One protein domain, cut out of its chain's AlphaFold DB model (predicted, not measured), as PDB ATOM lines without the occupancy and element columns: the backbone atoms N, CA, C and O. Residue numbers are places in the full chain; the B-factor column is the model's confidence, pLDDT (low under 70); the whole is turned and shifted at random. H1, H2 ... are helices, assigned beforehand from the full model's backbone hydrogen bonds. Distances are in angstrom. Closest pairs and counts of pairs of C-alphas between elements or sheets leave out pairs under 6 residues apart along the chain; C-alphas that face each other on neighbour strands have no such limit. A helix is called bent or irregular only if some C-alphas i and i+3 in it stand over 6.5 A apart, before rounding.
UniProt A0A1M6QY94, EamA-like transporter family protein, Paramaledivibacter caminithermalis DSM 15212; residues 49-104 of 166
ATOM      1  N   SER A  49     111.434 111.453 124.091       84.62
ATOM      2  CA  SER A  49     110.957 110.390 123.195       84.62
ATOM      3  C   SER A  49     109.979 110.860 122.109       84.62
ATOM      4  O   SER A  49     110.041 110.353 120.995       84.62
ATOM      5  N   TYR A  50     109.096 111.827 122.397       86.06
ATOM      6  CA  TYR A  50     108.135 112.319 121.398       86.06
ATOM      7  C   TYR A  50     108.824 113.043 120.230       86.06
ATOM      8  O   TYR A  50     108.388 112.892 119.095       86.06
ATOM      9  N   LEU A  51     109.923 113.770 120.485       90.19
ATOM     10  CA  LEU A  51     110.707 114.424 119.431       90.19
ATOM     11  C   LEU A  51     111.375 113.380 118.547       90.19
ATOM     12  O   LEU A  51     111.335 113.485 117.329       90.19
ATOM     13  N   ILE A  52     111.937 112.340 119.162       89.62
ATOM     14  CA  ILE A  52     112.566 111.234 118.436       89.62
ATOM     15  C   ILE A  52     111.562 110.578 117.483       89.62
ATOM     16  O   ILE A  52     111.868 110.381 116.310       89.62
ATOM     17  N   ILE A  53     110.359 110.269 117.977       90.12
ATOM     18  CA  ILE A  53     109.298 109.660 117.167       90.12
ATOM     19  C   ILE A  53     108.866 110.616 116.052       90.12
ATOM     20  O   ILE A  53     108.743 110.183 114.911       90.12
ATOM     21  N   PHE A  54     108.686 111.903 116.363       90.25
ATOM     22  CA  PHE A  54     108.303 112.917 115.384       90.25
ATOM     23  C   PHE A  54     109.308 113.008 114.232       90.25
ATOM     24  O   PHE A  54     108.915 112.860 113.080       90.25
ATOM     25  N   TYR A  55     110.602 113.173 114.523       91.62
ATOM     26  CA  TYR A  55     111.630 113.256 113.483       91.62
ATOM     27  C   TYR A  55     111.753 111.960 112.681       91.62
ATOM     28  O   TYR A  55     111.866 112.014 111.459       91.62
ATOM     29  N   LEU A  56     111.690 110.800 113.342       90.06
ATOM     30  CA  LEU A  56     111.787 109.506 112.668       90.06
ATOM     31  C   LEU A  56     110.606 109.271 111.714       90.06
ATOM     32  O   LEU A  56     110.812 108.834 110.585       90.06
ATOM     33  N   MET A  57     109.387 109.614 112.137       91.19
ATOM     34  CA  MET A  57     108.183 109.504 111.308       91.19
ATOM     35  C   MET A  57     108.155 110.543 110.191       91.19
ATOM     36  O   MET A  57     107.822 110.210 109.058       91.19
ATOM     37  N   PHE A  58     108.540 111.786 110.479       92.44
ATOM     38  CA  PHE A  58     108.548 112.864 109.496       92.44
ATOM     39  C   PHE A  58     109.564 112.605 108.378       92.44
ATOM     40  O   PHE A  58     109.208 112.615 107.201       92.44
ATOM     41  N   ILE A  59     110.813 112.295 108.740       93.06
ATOM     42  CA  ILE A  59     111.869 111.980 107.772       93.06
ATOM     43  C   ILE A  59     111.534 110.684 107.027       93.06
ATOM     44  O   ILE A  59     111.650 110.640 105.805       93.06
ATOM     45  N   GLY A  60     111.064 109.649 107.734       91.19
ATOM     46  CA  GLY A  60     110.654 108.385 107.116       91.19
ATOM     47  C   GLY A  60     109.524 108.564 106.102       91.19
ATOM     48  O   GLY A  60     109.598 108.018 105.000       91.19
ATOM     49  N   SER A  61     108.519 109.380 106.428       91.69
ATOM     50  CA  SER A  61     107.419 109.717 105.519       91.69
ATOM     51  C   SER A  61     107.902 110.508 104.304       91.69
ATOM     52  O   SER A  61     107.472 110.211 103.194       91.69
ATOM     53  N   LEU A  62     108.797 111.485 104.485       94.62
ATOM     54  CA  LEU A  62     109.360 112.267 103.378       94.62
ATOM     55  C   LEU A  62     110.167 111.395 102.416       94.62
ATOM     56  O   LEU A  62     109.957 111.457 101.208       94.62
ATOM     57  N   ILE A  63     111.057 110.554 102.945       93.12
ATOM     58  CA  ILE A  63     111.863 109.639 102.130       93.12
ATOM     59  C   ILE A  63     110.950 108.666 101.378       93.12
ATOM     60  O   ILE A  63     111.102 108.494 100.172       93.12
ATOM     61  N   SER A  64     109.961 108.084 102.063       89.62
ATOM     62  CA  SER A  64     108.998 107.166 101.437       89.62
ATOM     63  C   SER A  64     108.197 107.850 100.326       89.62
ATOM     64  O   SER A  64     107.980 107.257  99.271       89.62
ATOM     65  N   PHE A  65     107.809 109.115 100.524       90.25
ATOM     66  CA  PHE A  65     107.104 109.910  99.520       90.25
ATOM     67  C   PHE A  65     107.965 110.196  98.279       90.25
ATOM     68  O   PHE A  65     107.488 110.079  97.153       90.25
ATOM     69  N   ILE A  66     109.250 110.514  98.460       93.00
ATOM     70  CA  ILE A  66     110.178 110.738  97.339       93.00
ATOM     71  C   ILE A  66     110.401 109.442  96.547       93.00
ATOM     72  O   ILE A  66     110.422 109.472  95.318       93.00
ATOM     73  N   ILE A  67     110.529 108.301  97.233       90.06
ATOM     74  CA  ILE A  67     110.751 106.992  96.597       90.06
ATOM     75  C   ILE A  67     109.541 106.548  95.764       90.06
ATOM     76  O   ILE A  67     109.724 105.948  94.706       90.06
ATOM     77  N   ILE A  68     108.314 106.830  96.217       90.56
ATOM     78  CA  ILE A  68     107.099 106.396  95.509       90.56
ATOM     79  C   ILE A  68     106.728 107.304  94.326       90.56
ATOM     80  O   ILE A  68     106.039 106.857  93.412       90.56
ATOM     81  N   LEU A  69     107.210 108.551  94.307       89.81
ATOM     82  CA  LEU A  69     106.904 109.557  93.284       89.81
ATOM     83  C   LEU A  69     107.072 109.083  91.820       89.81
ATOM     84  O   LEU A  69     106.159 109.333  91.031       89.81
ATOM     85  N   PRO A  70     108.162 108.395  91.417       88.19
ATOM     86  CA  PRO A  70     108.332 107.943  90.032       88.19
ATOM     87  C   PRO A  70     107.343 106.854  89.583       88.19
ATOM     88  O   PRO A  70     107.106 106.729  88.386       88.19
ATOM     89  N   ASN A  71     106.757 106.081  90.503       87.38
ATOM     90  CA  ASN A  71     105.849 104.965  90.198       87.38
ATOM     91  C   ASN A  71     104.545 105.085  90.999       87.38
ATOM     92  O   ASN A  71     104.096 104.132  91.643       87.38
ATOM     93  N   LEU A  72     103.948 106.279  91.000       84.12
ATOM     94  CA  LEU A  72     102.746 106.552  91.778       84.12
ATOM     95  C   LEU A  72     101.525 105.852  91.163       84.12
ATOM     96  O   LEU A  72     100.918 106.333  90.208       84.12
ATOM     97  N   VAL A  73     101.148 104.713  91.735       86.56
ATOM     98  CA  VAL A  73      99.914 103.997  91.393       86.56
ATOM     99  C   VAL A  73      98.824 104.424  92.368       86.56
ATOM    100  O   VAL A  73      99.012 104.320  93.577       86.56
ATOM    101  N   ILE A  74      97.683 104.892  91.858       86.38
ATOM    102  CA  ILE A  74      96.529 105.256  92.690       86.38
ATOM    103  C   ILE A  74      95.825 103.960  93.124       86.38
ATOM    104  O   ILE A  74      95.279 103.257  92.271       86.38
ATOM    105  N   PRO A  75      95.833 103.612  94.421       86.00
ATOM    106  CA  PRO A  75      95.234 102.373  94.889       86.00
ATOM    107  C   PRO A  75      93.707 102.492  95.000       86.00
ATOM    108  O   PRO A  75      93.149 103.571  95.191       86.00
ATOM    109  N   GLN A  76      93.018 101.352  94.931       92.88
ATOM    110  CA  GLN A  76      91.577 101.266  95.171       92.88
ATOM    111  C   GLN A  76      91.226 101.697  96.608       92.88
ATOM    112  O   GLN A  76      91.997 101.463  97.540       92.88
ATOM    113  N   LEU A  77      90.026 102.253  96.816       91.25
ATOM    114  CA  LEU A  77      89.580 102.786  98.113       91.25
ATOM    115  C   LEU A  77      89.714 101.786  99.279       91.25
ATOM    116  O   LEU A  77      90.078 102.168 100.389       91.25
ATOM    117  N   ILE A  78      89.481 100.496  99.024       93.44
ATOM    118  CA  ILE A  78      89.647  99.444 100.037       93.44
ATOM    119  C   ILE A  78      91.113  99.270 100.464       93.44
ATOM    120  O   ILE A  78      91.408  99.083 101.642       93.44
ATOM    121  N   VAL A  79      92.050  99.393  99.521       91.81
ATOM    122  CA  VAL A  79      93.490  99.297  99.785       91.81
ATOM    123  C   VAL A  79      93.962 100.523 100.562       91.81
ATOM    124  O   VAL A  79      94.749 100.381 101.494       91.81
ATOM    125  N   VAL A  80      93.418 101.709 100.259       90.44
ATOM    126  CA  VAL A  80      93.664 102.934 101.042       90.44
ATOM    127  C   VAL A  80      93.239 102.746 102.498       90.44
ATOM    128  O   VAL A  80      93.987 103.113 103.403       90.44
ATOM    129  N   PHE A  81      92.076 102.137 102.741       93.12
ATOM    130  CA  PHE A  81      91.614 101.850 104.101       93.12
ATOM    131  C   PHE A  81      92.590 100.932 104.857       93.12
ATOM    132  O   PHE A  81      92.992 101.254 105.977       93.12
ATOM    133  N   TYR A  82      93.048  99.840 104.234       91.44
ATOM    134  CA  TYR A  82      94.046  98.952 104.844       91.44
ATOM    135  C   TYR A  82      95.409  99.627 105.055       91.44
ATOM    136  O   TYR A  82      96.045  99.393 106.083       91.44
ATOM    137  N   MET A  83      95.850 100.490 104.135       90.75
ATOM    138  CA  MET A  83      97.078 101.283 104.281       90.75
ATOM    139  C   MET A  83      96.994 102.265 105.451       90.75
ATOM    140  O   MET A  83      97.950 102.396 106.213       90.75
ATOM    141  N   LEU A  84      95.852 102.933 105.632       92.75
ATOM    142  CA  LEU A  84      95.646 103.832 106.767       92.75
ATOM    143  C   LEU A  84      95.650 103.065 108.090       92.75
ATOM    144  O   LEU A  84      96.326 103.478 109.031       92.75
ATOM    145  N   MET A  85      94.948 101.933 108.162       93.56
ATOM    146  CA  MET A  85      94.918 101.112 109.377       93.56
ATOM    147  C   MET A  85      96.299 100.546 109.725       93.56
ATOM    148  O   MET A  85      96.714 100.613 110.884       93.56
ATOM    149  N   SER A  86      97.048 100.040 108.740       92.50
ATOM    150  CA  SER A  86      98.405  99.531 108.967       92.50
ATOM    151  C   SER A  86      99.380 100.648 109.346       92.50
ATOM    152  O   SER A  86     100.179 100.468 110.265       92.50
ATOM    153  N   GLY A  87      99.264 101.825 108.725       92.69
ATOM    154  CA  GLY A  87     100.042 103.013 109.070       92.69
ATOM    155  C   GLY A  87      99.793 103.477 110.505       92.69
ATOM    156  O   GLY A  87     100.745 103.667 111.263       92.69
ATOM    157  N   LEU A  88      98.525 103.583 110.921       93.62
ATOM    158  CA  LEU A  88      98.153 103.933 112.297       93.62
ATOM    159  C   LEU A  88      98.721 102.930 113.306       93.62
ATOM    160  O   LEU A  88      99.334 103.326 114.300       93.62
ATOM    161  N   MET A  89      98.576 101.633 113.027       93.50
ATOM    162  CA  MET A  89      99.103 100.585 113.898       93.50
ATOM    163  C   MET A  89     100.638 100.599 113.946       93.50
ATOM    164  O   MET A  89     101.226 100.389 115.007       93.50
ATOM    165  N   GLY A  90     101.296 100.919 112.828       91.81
ATOM    166  CA  GLY A  90     102.745 101.097 112.743       91.81
ATOM    167  C   GLY A  90     103.248 102.269 113.588       91.81
ATOM    168  O   GLY A  90     104.213 102.115 114.340       91.81
ATOM    169  N   VAL A  91     102.568 103.419 113.538       91.25
ATOM    170  CA  VAL A  91     102.893 104.587 114.375       91.25
ATOM    171  C   VAL A  91     102.719 104.252 115.857       91.25
ATOM    172  O   VAL A  91     103.632 104.499 116.648       91.25
ATOM    173  N   LEU A  92     101.597 103.629 116.238       93.12
ATOM    174  CA  LEU A  92     101.357 103.182 117.614       93.12
ATOM    175  C   LEU A  92     102.434 102.197 118.088       93.12
ATOM    176  O   LEU A  92     103.007 102.374 119.166       93.12
ATOM    177  N   GLY A  93     102.780 101.211 117.256       90.69
ATOM    178  CA  GLY A  93     103.853 100.258 117.529       90.69
ATOM    179  C   GLY A  93     105.200 100.946 117.755       90.69
ATOM    180  O   GLY A  93     105.888 100.663 118.739       90.69
ATOM    181  N   GLN A  94     105.559 101.910 116.904       90.00
ATOM    182  CA  GLN A  94     106.807 102.659 117.051       90.00
ATOM    183  C   GLN A  94     106.823 103.522 118.320       90.00
ATOM    184  O   GLN A  94     107.871 103.628 118.969       90.00
ATOM    185  N   ILE A  95     105.689 104.121 118.700       90.75
ATOM    186  CA  ILE A  95     105.554 104.878 119.953       90.75
ATOM    187  C   ILE A  95     105.829 103.957 121.144       90.75
ATOM    188  O   ILE A  95     106.675 104.287 121.982       90.75
ATOM    189  N   PHE A  96     105.185 102.787 121.198       90.12
ATOM    190  CA  PHE A  96     105.372 101.830 122.291       90.12
ATOM    191  C   PHE A  96     106.804 101.304 122.370       90.12
ATOM    192  O   PHE A  96     107.365 101.240 123.464       90.12
ATOM    193  N   ILE A  97     107.436 101.006 121.230       86.31
ATOM    194  CA  ILE A  97     108.847 100.603 121.191       86.31
ATOM    195  C   ILE A  97     109.728 101.741 121.710       86.31
ATOM    196  O   ILE A  97     110.517 101.548 122.631       86.31
ATOM    197  N   THR A  98     109.594 102.950 121.172       86.94
ATOM    198  CA  THR A  98     110.509 104.052 121.510       86.94
ATOM    199  C   THR A  98     110.379 104.477 122.973       86.94
ATOM    200  O   THR A  98     111.388 104.752 123.626       86.94
ATOM    201  N   MET A  99     109.154 104.495 123.506       85.19
ATOM    202  CA  MET A  99     108.896 104.769 124.919       85.19
ATOM    203  C   MET A  99     109.351 103.612 125.809       85.19
ATOM    204  O   MET A  99     110.110 103.840 126.746       85.19
ATOM    205  N   GLY A 100     108.963 102.372 125.503       84.19
ATOM    206  CA  GLY A 100     109.304 101.196 126.307       84.19
ATOM    207  C   GLY A 100     110.814 100.982 126.424       84.19
ATOM    208  O   GLY A 100     111.328 100.768 127.519       84.19
ATOM    209  N   TYR A 101     111.551 101.161 125.323       81.38
ATOM    210  CA  TYR A 101     113.013 101.031 125.294       81.38
ATOM    211  C   TYR A 101     113.764 102.122 126.068       81.38
ATOM    212  O   TYR A 101     114.980 102.014 126.233       81.38
ATOM    213  N   ARG A 102     113.083 103.178 126.530       79.81
ATOM    214  CA  ARG A 102     113.681 104.203 127.395       79.81
ATOM    215  C   ARG A 102     113.758 103.766 128.858       79.81
ATOM    216  O   ARG A 102     114.664 104.201 129.557       79.81
ATOM    217  N   TYR A 103     112.831 102.920 129.305       79.50
ATOM    218  CA  TYR A 103     112.677 102.548 130.718       79.50
ATOM    219  C   TYR A 103     113.257 101.171 131.064       79.50
ATOM    220  O   TYR A 103     113.194 100.750 132.216       79.50
ATOM    221  N   ILE A 104     113.801 100.450 130.082       79.88
ATOM    222  CA  ILE A 104     114.318  99.090 130.261       79.88
ATOM    223  C   ILE A 104     115.835  99.034 130.090       79.88
ATOM    224  O   ILE A 104     116.409  99.644 129.188       79.88
TER     225      ILE A 104
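AT A GLANCE: This is residues 49 to 104 of the 166 residues of the protein "EamA-like transporter family protein" of Paramaledivibacter caminithermalis DSM 15212 (UniProt A0A1M6QY94). Two long helices, H1 and H2, make a narrow V: they run opposite ways and meet only where residues 49 to 57 of H1 come to residues 91 to 102 of H2, and they spread apart toward the link, residues 72 to 76, which bridges the wide end of the V. It is a loosely formed helical hairpin with an empty space between the arms. The printed part has 56 residues with two named helices, H1 then H2, and no named strand; the class is all helix. The whole is loose, with a radius of gyration of the C-alphas of 13.9 A, and only just flat, spanning 41 by 23 by 13 A.

IN THESE COORDINATES: H1, residues 49 to 71, begins with C-alpha 49 at (110.957, 110.390, 123.195) and is 33.8 A long from first to last C-alpha. It is irregular: C-alphas 67 and 70 are 7.1 A apart. H2, residues 77 to 103, is 40.0 A long and ends with C-alpha 103 at (112.677, 102.548, 130.718).

HOW THE PARTS SIT: H1 and H2 form a helical hairpin over a tight link of 5 residues. They touch, H1 with residues 49 to 57 alone and H2 with residues 91 to 102 alone; the closest C-alphas, those of Ser 49 and Met 99, are 6.2 A apart. Their lines stand at a shallow tilt of 33 degrees, only just short of steep, and they run opposite ways. Their centres are 13.3 A apart. Of the O i to N i+4 pairs, 17 of 19 in H1 and 21 of 23 in H2 are within hydrogen-bond range.

THE WHOLE: The two C-alphas farthest apart, those of Ile 74 and Ile 104, are 42.0 A apart. Residues 58 to 74, 76 to 82 and 84 to 90 stand free. The printed part has no cut. Its mean pLDDT is 89.6, and no printed residue is under 70.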